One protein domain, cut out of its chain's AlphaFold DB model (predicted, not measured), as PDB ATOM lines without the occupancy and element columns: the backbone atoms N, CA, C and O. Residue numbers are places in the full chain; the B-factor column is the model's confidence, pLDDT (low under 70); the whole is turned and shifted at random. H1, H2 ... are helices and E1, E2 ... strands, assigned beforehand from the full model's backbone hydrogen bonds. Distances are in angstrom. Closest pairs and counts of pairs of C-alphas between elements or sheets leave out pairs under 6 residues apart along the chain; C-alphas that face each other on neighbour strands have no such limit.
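This is residues 110 to 180 of the 187 residues of a protein of Vitis vinifera (UniProt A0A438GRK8). A small three-stranded antiparallel sheet, E1-E2-E3, stands at one end; helix H1 and short helix H2 extend away from it, with residues 163 to 166 of the unnamed tail passing between them. The printed part has 71 residues, in the order H1 E1 E2 E3 H2; the class is mixed, with under half of the residues in named elements. It is compact, radius of gyration of the C-alphas 11.1 A, spanning 28 by 23 by 20 A.

Look for E1 at residues 127 to 129, E2 at 134 to 138 (13.4 A) and E3 at 143 to 147 (13.2 A). Find C-alpha 110 at (42.659, -7.126, -28.719), where H1, residues 110 to 122, begins its 18.5 A. H2, residues 157 to 161, ends at (52.988, -13.755, -26.703).

The strands form a meander, each the antiparallel neighbour of the one before. In hairpin E1-E2, N 128 and O 136 are 2.8 A apart; in hairpin E2-E3, N 135 and O 146 are 2.8 A apart, both within hydrogen-bond range. Neither helix is on the sheet, and H1 and H2 are apart. In both, every O i to N i+4 pair is within hydrogen-bond range.

The farthest C-alphas, Lys 110 and Val 131, are 33.4 A apart. The printed part has no cut and no long link. Confidence is under 70 at residues 171 and 174 to 180.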
ATOM      1  N   LYS A 110      42.067  -6.276 -27.666       85.94
ATOM      2  CA  LYS A 110      42.659  -7.126 -28.719       85.94
ATOM      3  C   LYS A 110      43.408  -8.328 -28.139       85.94
ATOM      4  O   LYS A 110      43.386  -9.427 -28.696       85.94
ATOM      5  N   THR A 111      44.090  -8.121 -27.015       86.75
ATOM      6  CA  THR A 111      44.796  -9.175 -26.283       86.75
ATOM      7  C   THR A 111      43.794 -10.143 -25.646       86.75
ATOM      8  O   THR A 111      43.986 -11.359 -25.723       86.75
ATOM      9  N   GLU A 112      42.692  -9.623 -25.096       88.44
ATOM     10  CA  GLU A 112      41.573 -10.405 -24.562       88.44
ATOM     11  C   GLU A 112      40.906 -11.256 -25.647       88.44
ATOM     12  O   GLU A 112      40.754 -12.464 -25.470       88.44
ATOM     13  N   GLU A 113      40.591 -10.674 -26.806       90.50
ATOM     14  CA  GLU A 113      40.033 -11.394 -27.955       90.50
ATOM     15  C   GLU A 113      40.928 -12.572 -28.363       90.50
ATOM     16  O   GLU A 113      40.474 -13.716 -28.461       90.50
ATOM     17  N   LYS A 114      42.236 -12.333 -28.506       89.75
ATOM     18  CA  LYS A 114      43.205 -13.380 -28.857       89.75
ATOM     19  C   LYS A 114      43.323 -14.464 -27.783       89.75
ATOM     20  O   LYS A 114      43.526 -15.639 -28.107       89.75
ATOM     21  N   LEU A 115      43.222 -14.093 -26.508       88.88
ATOM     22  CA  LEU A 115      43.189 -15.046 -25.404       88.88
ATOM     23  C   LEU A 115      41.935 -15.926 -25.486       88.88
ATOM     24  O   LEU A 115      42.046 -17.151 -25.417       88.88
ATOM     25  N   LEU A 116      40.764 -15.324 -25.695       89.06
ATOM     26  CA  LEU A 116      39.500 -16.041 -25.848       89.06
ATOM     27  C   LEU A 116      39.535 -16.987 -27.050       89.06
ATOM     28  O   LEU A 116      39.150 -18.150 -26.926       89.06
ATOM     29  N   GLU A 117      40.088 -16.558 -28.185       90.56
ATOM     30  CA  GLU A 117      40.302 -17.442 -29.331       90.56
ATOM     31  C   GLU A 117      41.171 -18.658 -28.986       90.56
ATOM     32  O   GLU A 117      40.871 -19.782 -29.399       90.56
ATOM     33  N   ASN A 118      42.269 -18.450 -28.252       90.19
ATOM     34  CA  ASN A 118      43.152 -19.537 -27.834       90.19
ATOM     35  C   ASN A 118      42.431 -20.511 -26.896       90.19
ATOM     36  O   ASN A 118      42.596 -21.724 -27.043       90.19
ATOM     37  N   ILE A 119      41.605 -19.997 -25.982       87.31
ATOM     38  CA  ILE A 119      40.774 -20.794 -25.075       87.31
ATOM     39  C   ILE A 119      39.769 -21.633 -25.871       87.31
ATOM     40  O   ILE A 119      39.715 -22.848 -25.678       87.31
ATOM     41  N   ILE A 120      39.041 -21.035 -26.818       87.94
ATOM     42  CA  ILE A 120      38.076 -21.746 -27.673       87.94
ATOM     43  C   ILE A 120      38.775 -22.865 -28.459       87.94
ATOM     44  O   ILE A 120      38.315 -24.006 -28.463       87.94
ATOM     45  N   LYS A 121      39.933 -22.570 -29.064       85.62
ATOM     46  CA  LYS A 121      40.730 -23.542 -29.837       85.62
ATOM     47  C   LYS A 121      41.288 -24.687 -28.979       85.62
ATOM     48  O   LYS A 121      41.595 -25.744 -29.525       85.62
ATOM     49  N   SER A 122      41.426 -24.492 -27.667       83.75
ATOM     50  CA  SER A 122      41.947 -25.511 -26.748       83.75
ATOM     51  C   SER A 122      40.912 -26.545 -26.300       83.75
ATOM     52  O   SER A 122      41.286 -27.658 -25.935       83.75
ATOM     53  N   GLY A 123      39.618 -26.198 -26.325       76.81
ATOM     54  CA  GLY A 123      38.551 -26.978 -25.683       76.81
ATOM     55  C   GLY A 123      38.338 -28.390 -26.240       76.81
ATOM     56  O   GLY A 123      37.705 -29.211 -25.586       76.81
ATOM     57  N   SER A 124      38.876 -28.694 -27.423       78.06
ATOM     58  CA  SER A 124      38.769 -30.005 -28.077       78.06
ATOM     59  C   SER A 124      40.012 -30.889 -27.928       78.06
ATOM     60  O   SER A 124      40.033 -32.003 -28.456       78.06
ATOM     61  N   LEU A 125      41.063 -30.420 -27.247       85.56
ATOM     62  CA  LEU A 125      42.340 -31.130 -27.185       85.56
ATOM     63  C   LEU A 125      42.405 -32.103 -25.994       85.56
ATOM     64  O   LEU A 125      42.027 -31.731 -24.884       85.56
ATOM     65  N   PRO A 126      42.942 -33.328 -26.172       88.56
ATOM     66  CA  PRO A 126      43.208 -34.233 -25.057       88.56
ATOM     67  C   PRO A 126      44.250 -33.650 -24.090       88.56
ATOM     68  O   PRO A 126      45.365 -33.311 -24.503       88.56
ATOM     69  N   VAL A 127      43.898 -33.576 -22.802       90.31
ATOM     70  CA  VAL A 127      44.748 -33.048 -21.721       90.31
ATOM     71  C   VAL A 127      45.005 -34.128 -20.673       90.31
ATOM     72  O   VAL A 127      44.072 -34.715 -20.130       90.31
ATOM     73  N   TYR A 128      46.276 -34.330 -20.336       91.12
ATOM     74  CA  TYR A 128      46.728 -35.276 -19.320       91.12
ATOM     75  C   TYR A 128      47.421 -34.506 -18.186       91.12
ATOM     76  O   TYR A 128      48.494 -33.935 -18.409       91.12
ATOM     77  N   PRO A 129      46.823 -34.425 -16.985       89.88
ATOM     78  CA  PRO A 129      47.421 -33.722 -15.855       89.88
ATOM     79  C   PRO A 129      48.554 -34.533 -15.209       89.88
ATOM     80  O   PRO A 129      48.469 -35.754 -15.087       89.88
ATOM     81  N   TYR A 130      49.578 -33.831 -14.731       87.31
ATOM     82  CA  TYR A 130      50.682 -34.360 -13.929       87.31
ATOM     83  C   TYR A 130      50.813 -33.581 -12.614       87.31
ATOM     84  O   TYR A 130      50.202 -32.527 -12.402       87.31
ATOM     85  N   VAL A 131      51.632 -34.109 -11.703       86.31
ATOM     86  CA  VAL A 131      51.943 -33.461 -10.424       86.31
ATOM     87  C   VAL A 131      52.612 -32.102 -10.666       86.31
ATOM     88  O   VAL A 131      53.397 -31.937 -11.593       86.31
ATOM     89  N   GLY A 132      52.299 -31.118  -9.819       81.69
ATOM     90  CA  GLY A 132      52.970 -29.815  -9.844       81.69
ATOM     91  C   GLY A 132      52.403 -28.800 -10.842       81.69
ATOM     92  O   GLY A 132      53.019 -27.764 -11.043       81.69
ATOM     93  N   GLY A 133      51.222 -29.035 -11.425       84.75
ATOM     94  CA  GLY A 133      50.607 -28.087 -12.371       84.75
ATOM     95  C   GLY A 133      51.174 -28.172 -13.791       84.75
ATOM     96  O   GLY A 133      51.000 -27.239 -14.577       84.75
ATOM     97  N   LEU A 134      51.837 -29.287 -14.105       90.75
ATOM     98  CA  LEU A 134      52.267 -29.654 -15.444       90.75
ATOM     99  C   LEU A 134      51.155 -30.442 -16.145       90.75
ATOM    100  O   LEU A 134      50.533 -31.325 -15.556       90.75
ATOM    101  N   PHE A 135      50.915 -30.138 -17.410       92.62
ATOM    102  CA  PHE A 135      49.914 -30.787 -18.243       92.62
ATOM    103  C   PHE A 135      50.559 -31.186 -19.557       92.62
ATOM    104  O   PHE A 135      51.252 -30.383 -20.172       92.62
ATOM    105  N   LYS A 136      50.289 -32.402 -20.019       93.62
ATOM    106  CA  LYS A 136      50.650 -32.824 -21.368       93.62
ATOM    107  C   LYS A 136      49.417 -32.732 -22.246       93.62
ATOM    108  O   LYS A 136      48.381 -33.311 -21.927       93.62
ATOM    109  N   VAL A 137      49.525 -31.996 -23.340       92.69
ATOM    110  CA  VAL A 137      48.422 -31.738 -24.269       92.69
ATOM    111  C   VAL A 137      48.791 -32.300 -25.629       92.69
ATOM    112  O   VAL A 137      49.878 -32.035 -26.142       92.69
ATOM    113  N   PHE A 138      47.902 -33.095 -26.221       89.50
ATOM    114  CA  PHE A 138      48.130 -33.644 -27.553       89.50
ATOM    115  C   PHE A 138      47.550 -32.712 -28.614       89.50
ATOM    116  O   PHE A 138      46.340 -32.521 -28.692       89.50
ATOM    117  N   ASN A 139      48.404 -32.141 -29.464       84.06
ATOM    118  CA  ASN A 139      47.982 -31.183 -30.492       84.06
ATOM    119  C   ASN A 139      47.619 -31.839 -31.842       84.06
ATOM    120  O   ASN A 139      47.707 -31.186 -32.884       84.06
ATOM    121  N   MET A 140      47.255 -33.126 -31.817       84.25
ATOM    122  CA  MET A 140      47.035 -34.009 -32.974       84.25
ATOM    123  C   MET A 140      48.291 -34.401 -33.770       84.25
ATOM    124  O   MET A 140      48.188 -35.184 -34.709       84.25
ATOM    125  N   LYS A 141      49.477 -33.896 -33.409       85.50
ATOM    126  CA  LYS A 141      50.758 -34.282 -34.029       85.50
ATOM    127  C   LYS A 141      51.773 -34.745 -32.995       85.50
ATOM    128  O   LYS A 141      52.373 -35.801 -33.140       85.50
ATOM    129  N   VAL A 142      51.952 -33.944 -31.952       88.81
ATOM    130  CA  VAL A 142      52.934 -34.154 -30.892       88.81
ATOM    131  C   VAL A 142      52.313 -33.860 -29.535       88.81
ATOM    132  O   VAL A 142      51.329 -33.120 -29.414       88.81
ATOM    133  N   TYR A 143      52.911 -34.441 -28.503       91.75
ATOM    134  CA  TYR A 143      52.640 -34.049 -27.132       91.75
ATOM    135  C   TYR A 143      53.424 -32.789 -26.786       91.75
ATOM    136  O   TYR A 143      54.604 -32.673 -27.106       91.75
ATOM    137  N   VAL A 144      52.745 -31.852 -26.135       93.06
ATOM    138  CA  VAL A 144      53.301 -30.574 -25.706       93.06
ATOM    139  C   VAL A 144      53.078 -30.442 -24.211       93.06
ATOM    140  O   VAL A 144      51.953 -30.577 -23.732       93.06
ATOM    141  N   ASP A 145      54.148 -30.156 -23.485       94.44
ATOM    142  CA  ASP A 145      54.080 -29.882 -22.057       94.44
ATOM    143  C   ASP A 145      53.736 -28.406 -21.807       94.44
ATOM    144  O   ASP A 145      54.332 -27.500 -22.403       94.44
ATOM    145  N   VAL A 146      52.763 -28.185 -20.924       93.81
ATOM    146  CA  VAL A 146      52.238 -26.891 -20.483       93.81
ATOM    147  C   VAL A 146      52.367 -26.813 -18.966       93.81
ATOM    148  O   VAL A 146      51.772 -27.614 -18.249       93.81
ATOM    149  N   ASN A 147      53.128 -25.846 -18.465       92.06
ATOM    150  CA  ASN A 147      53.316 -25.614 -17.039       92.06
ATOM    151  C   ASN A 147      52.533 -24.365 -16.620       92.06
ATOM    152  O   ASN A 147      52.878 -23.247 -17.004       92.06
ATOM    153  N   LEU A 148      51.486 -24.557 -15.814       89.06
ATOM    154  CA  LEU A 148      50.635 -23.463 -15.335       89.06
ATOM    155  C   LEU A 148      51.226 -22.689 -14.152       89.06
ATOM    156  O   LEU A 148      50.681 -21.656 -13.792       89.06
ATOM    157  N   ARG A 149      52.301 -23.173 -13.521       87.50
ATOM    158  CA  ARG A 149      52.994 -22.421 -12.461       87.50
ATOM    159  C   ARG A 149      54.020 -21.460 -13.037       87.50
ATOM    160  O   ARG A 149      54.154 -20.346 -12.556       87.50
ATOM    161  N   GLU A 150      54.734 -21.910 -14.063       88.44
ATOM    162  CA  GLU A 150      55.765 -21.115 -14.739       88.44
ATOM    163  C   GLU A 150      55.222 -20.334 -15.941       88.44
ATOM    164  O   GLU A 150      55.949 -19.549 -16.546       88.44
ATOM    165  N   CYS A 151      53.960 -20.560 -16.317       88.56
ATOM    166  CA  CYS A 151      53.321 -19.918 -17.468       88.56
ATOM    167  C   CYS A 151      54.080 -20.207 -18.767       88.56
ATOM    168  O   CYS A 151      54.283 -19.342 -19.623       88.56
ATOM    169  N   THR A 152      54.545 -21.450 -18.894       91.19
ATOM    170  CA  THR A 152      55.354 -21.907 -20.018       91.19
ATOM    171  C   THR A 152      54.643 -22.995 -20.799       91.19
ATOM    172  O   THR A 152      53.867 -23.797 -20.285       91.19
ATOM    173  N   CYS A 153      54.923 -23.027 -22.095       92.81
ATOM    174  CA  CYS A 153      54.527 -24.109 -22.975       92.81
ATOM    175  C   CYS A 153      55.721 -24.495 -23.845       92.81
ATOM    176  O   CYS A 153      56.448 -23.631 -24.340       92.81
ATOM    177  N   THR A 154      55.937 -25.784 -24.066       93.75
ATOM    178  CA  THR A 154      57.039 -26.259 -24.921       93.75
ATOM    179  C   THR A 154      56.887 -25.813 -26.377       93.75
ATOM    180  O   THR A 154      57.889 -25.683 -27.065       93.75
ATOM    181  N   CYS A 155      55.686 -25.415 -26.824       91.62
ATOM    182  CA  CYS A 155      55.497 -24.765 -28.132       91.62
ATOM    183  C   CYS A 155      56.010 -23.308 -28.208       91.62
ATOM    184  O   CYS A 155      55.880 -22.668 -29.254       91.62
ATOM    185  N   LYS A 156      56.502 -22.753 -27.088       90.75
ATOM    186  CA  LYS A 156      57.005 -21.379 -26.888       90.75
ATOM    187  C   LYS A 156      56.015 -20.242 -27.166       90.75
ATOM    188  O   LYS A 156      56.286 -19.104 -26.801       90.75
ATOM    189  N   ALA A 157      54.843 -20.513 -27.743       90.06
ATOM    190  CA  ALA A 157      53.877 -19.478 -28.107       90.06
ATOM    191  C   ALA A 157      53.402 -18.646 -26.907       90.06
ATOM    192  O   ALA A 157      53.231 -17.441 -27.059       90.06
ATOM    193  N   TRP A 158      53.247 -19.256 -25.727       89.88
ATOM    194  CA  TRP A 158      52.884 -18.519 -24.512       89.88
ATOM    195  C   TRP A 158      53.996 -17.548 -24.120       89.88
ATOM    196  O   TRP A 158      53.773 -16.350 -24.030       89.88
ATOM    197  N   GLN A 159      55.226 -18.034 -23.980       88.38
ATOM    198  CA  GLN A 159      56.370 -17.224 -23.563       88.38
ATOM    199  C   GLN A 159      56.626 -16.048 -24.512       88.38
ATOM    200  O   GLN A 159      57.029 -14.976 -24.067       88.38
ATOM    201  N   MET A 160      56.361 -16.247 -25.806       85.75
ATOM    202  CA  MET A 160      56.546 -15.219 -26.825       85.75
ATOM    203  C   MET A 160      55.411 -14.203 -26.880       85.75
ATOM    204  O   MET A 160      55.679 -13.048 -27.192       85.75
ATOM    205  N   ALA A 161      54.169 -14.615 -26.619       85.56
ATOM    206  CA  ALA A 161      52.988 -13.755 -26.703       85.56
ATOM    207  C   ALA A 161      52.522 -13.212 -25.348       85.56
ATOM    208  O   ALA A 161      51.619 -12.393 -25.333       85.56
ATOM    209  N   GLY A 162      53.065 -13.703 -24.232       86.69
ATOM    210  CA  GLY A 162      52.675 -13.380 -22.853       86.69
ATOM    211  C   GLY A 162      51.334 -13.912 -22.382       86.69
ATOM    212  O   GLY A 162      51.146 -14.109 -21.187       86.69
ATOM    213  N   ILE A 163      50.441 -14.240 -23.306       88.19
ATOM    214  CA  ILE A 163      49.152 -14.854 -23.013       88.19
ATOM    215  C   ILE A 163      49.178 -16.373 -23.231       88.19
ATOM    216  O   ILE A 163      49.942 -16.863 -24.073       88.19
ATOM    217  N   PRO A 164      48.306 -17.128 -22.537       90.88
ATOM    218  CA  PRO A 164      48.085 -18.541 -22.807       90.88
ATOM    219  C   PRO A 164      47.943 -18.862 -24.299       90.88
ATOM    220  O   PRO A 164      47.162 -18.249 -25.028       90.88
ATOM    221  N   CYS A 165      48.713 -19.847 -24.766       91.44
ATOM    222  CA  CYS A 165      48.629 -20.337 -26.142       91.44
ATOM    223  C   CYS A 165      47.408 -21.245 -26.347       91.44
ATOM    224  O   CYS A 165      46.828 -21.736 -25.389       91.44
ATOM    225  N   ARG A 166      47.074 -21.586 -27.597       90.94
ATOM    226  CA  ARG A 166      45.949 -22.491 -27.927       90.94
ATOM    227  C   ARG A 166      46.002 -23.902 -27.310       90.94
ATOM    228  O   ARG A 166      45.050 -24.656 -27.445       90.94
ATOM    229  N   LEU A 167      47.142 -24.299 -26.741       90.12
ATOM    230  CA  LEU A 167      47.331 -25.593 -26.067       90.12
ATOM    231  C   LEU A 167      47.100 -25.487 -24.555       90.12
ATOM    232  O   LEU A 167      47.289 -26.453 -23.830       90.12
ATOM    233  N   TYR A 168      46.734 -24.302 -24.078       86.44
ATOM    234  CA  TYR A 168      46.382 -24.044 -22.700       86.44
ATOM    235  C   TYR A 168      45.164 -24.873 -22.264       86.44
ATOM    236  O   TYR A 168      44.143 -24.826 -22.943       86.44
ATOM    237  N   PRO A 169      45.216 -25.586 -21.126       83.31
ATOM    238  CA  PRO A 169      44.038 -26.235 -20.560       83.31
ATOM    239  C   PRO A 169      42.988 -25.204 -20.101       83.31
ATOM    240  O   PRO A 169      43.051 -24.699 -18.981       83.31
ATOM    241  N   SER A 170      41.991 -24.923 -20.948       76.38
ATOM    242  CA  SER A 170      40.919 -23.936 -20.700       76.38
ATOM    243  C   SER A 170      40.116 -24.141 -19.412       76.38
ATOM    244  O   SER A 170      39.521 -23.196 -18.910       76.38
ATOM    245  N   LEU A 171      40.135 -25.345 -18.833       69.88
ATOM    246  CA  LEU A 171      39.483 -25.680 -17.559       69.88
ATOM    247  C   LEU A 171      40.160 -25.065 -16.318       69.88
ATOM    248  O   LEU A 171      39.755 -25.348 -15.188       69.88
ATOM    249  N   LYS A 172      41.225 -24.280 -16.491       72.06
ATOM    250  CA  LYS A 172      41.947 -23.612 -15.404       72.06
ATOM    251  C   LYS A 172      41.921 -22.091 -15.589       72.06
ATOM    252  O   LYS A 172      41.689 -21.624 -16.706       72.06
ATOM    253  N   PRO A 173      42.133 -21.307 -14.520       70.25
ATOM    254  CA  PRO A 173      42.382 -19.877 -14.648       70.25
ATOM    255  C   PRO A 173      43.793 -19.627 -15.210       70.25
ATOM    256  O   PRO A 173      44.711 -20.390 -14.879       70.25
ATOM    257  N   PRO A 174      43.975 -18.596 -16.058       69.56
ATOM    258  CA  PRO A 174      45.296 -18.219 -16.545       69.56
ATOM    259  C   PRO A 174      46.221 -17.878 -15.369       69.56
ATOM    260  O   PRO A 174      45.762 -17.550 -14.274       69.56
ATOM    261  N   CYS A 175      47.531 -17.994 -15.595       68.69
ATOM    262  CA  CYS A 175      48.546 -17.584 -14.626       68.69
ATOM    263  C   CYS A 175      48.295 -16.184 -14.047       68.69
ATOM    264  O   CYS A 175      47.714 -15.339 -14.725       68.69
ATOM    265  N   SER A 176      48.792 -15.941 -12.828       57.81
ATOM    266  CA  SER A 176      48.662 -14.668 -12.109       57.81
ATOM    267  C   SER A 176      49.018 -13.439 -12.962       57.81
ATOM    268  O   SER A 176      49.925 -13.475 -13.799       57.81
ATOM    269  N   ASN A 177      48.289 -12.345 -12.709       53.91
ATOM    270  CA  ASN A 177      48.302 -11.107 -13.497       53.91
ATOM    271  C   ASN A 177      49.683 -10.447 -13.631       53.91
ATOM    272  O   ASN A 177      49.916  -9.781 -14.635       53.91
ATOM    273  N   ASP A 178      50.618 -10.698 -12.710       51.38
ATOM    274  CA  ASP A 178      51.979 -10.137 -12.732       51.38
ATOM    275  C   ASP A 178      52.752 -10.449 -14.035       51.38
ATOM    276  O   ASP A 178      53.729  -9.786 -14.365       51.38
ATOM    277  N   HIS A 179      52.346 -11.481 -14.790       51.44
ATOM    278  CA  HIS A 179      52.979 -11.858 -16.063       51.44
ATOM    279  C   HIS A 179      52.329 -11.220 -17.302       51.44
ATOM    280  O   HIS A 179      52.874 -11.361 -18.401       51.44
ATOM    281  N   LEU A 180      51.174 -10.569 -17.131       53.28
ATOM    282  CA  LEU A 180      50.414  -9.894 -18.188       53.28
ATOM    283  C   LEU A 180      50.728  -8.389 -18.260       53.28
ATOM    284  O   LEU A 180      50.441  -7.758 -19.278       53.28
TER     285      LEU A 180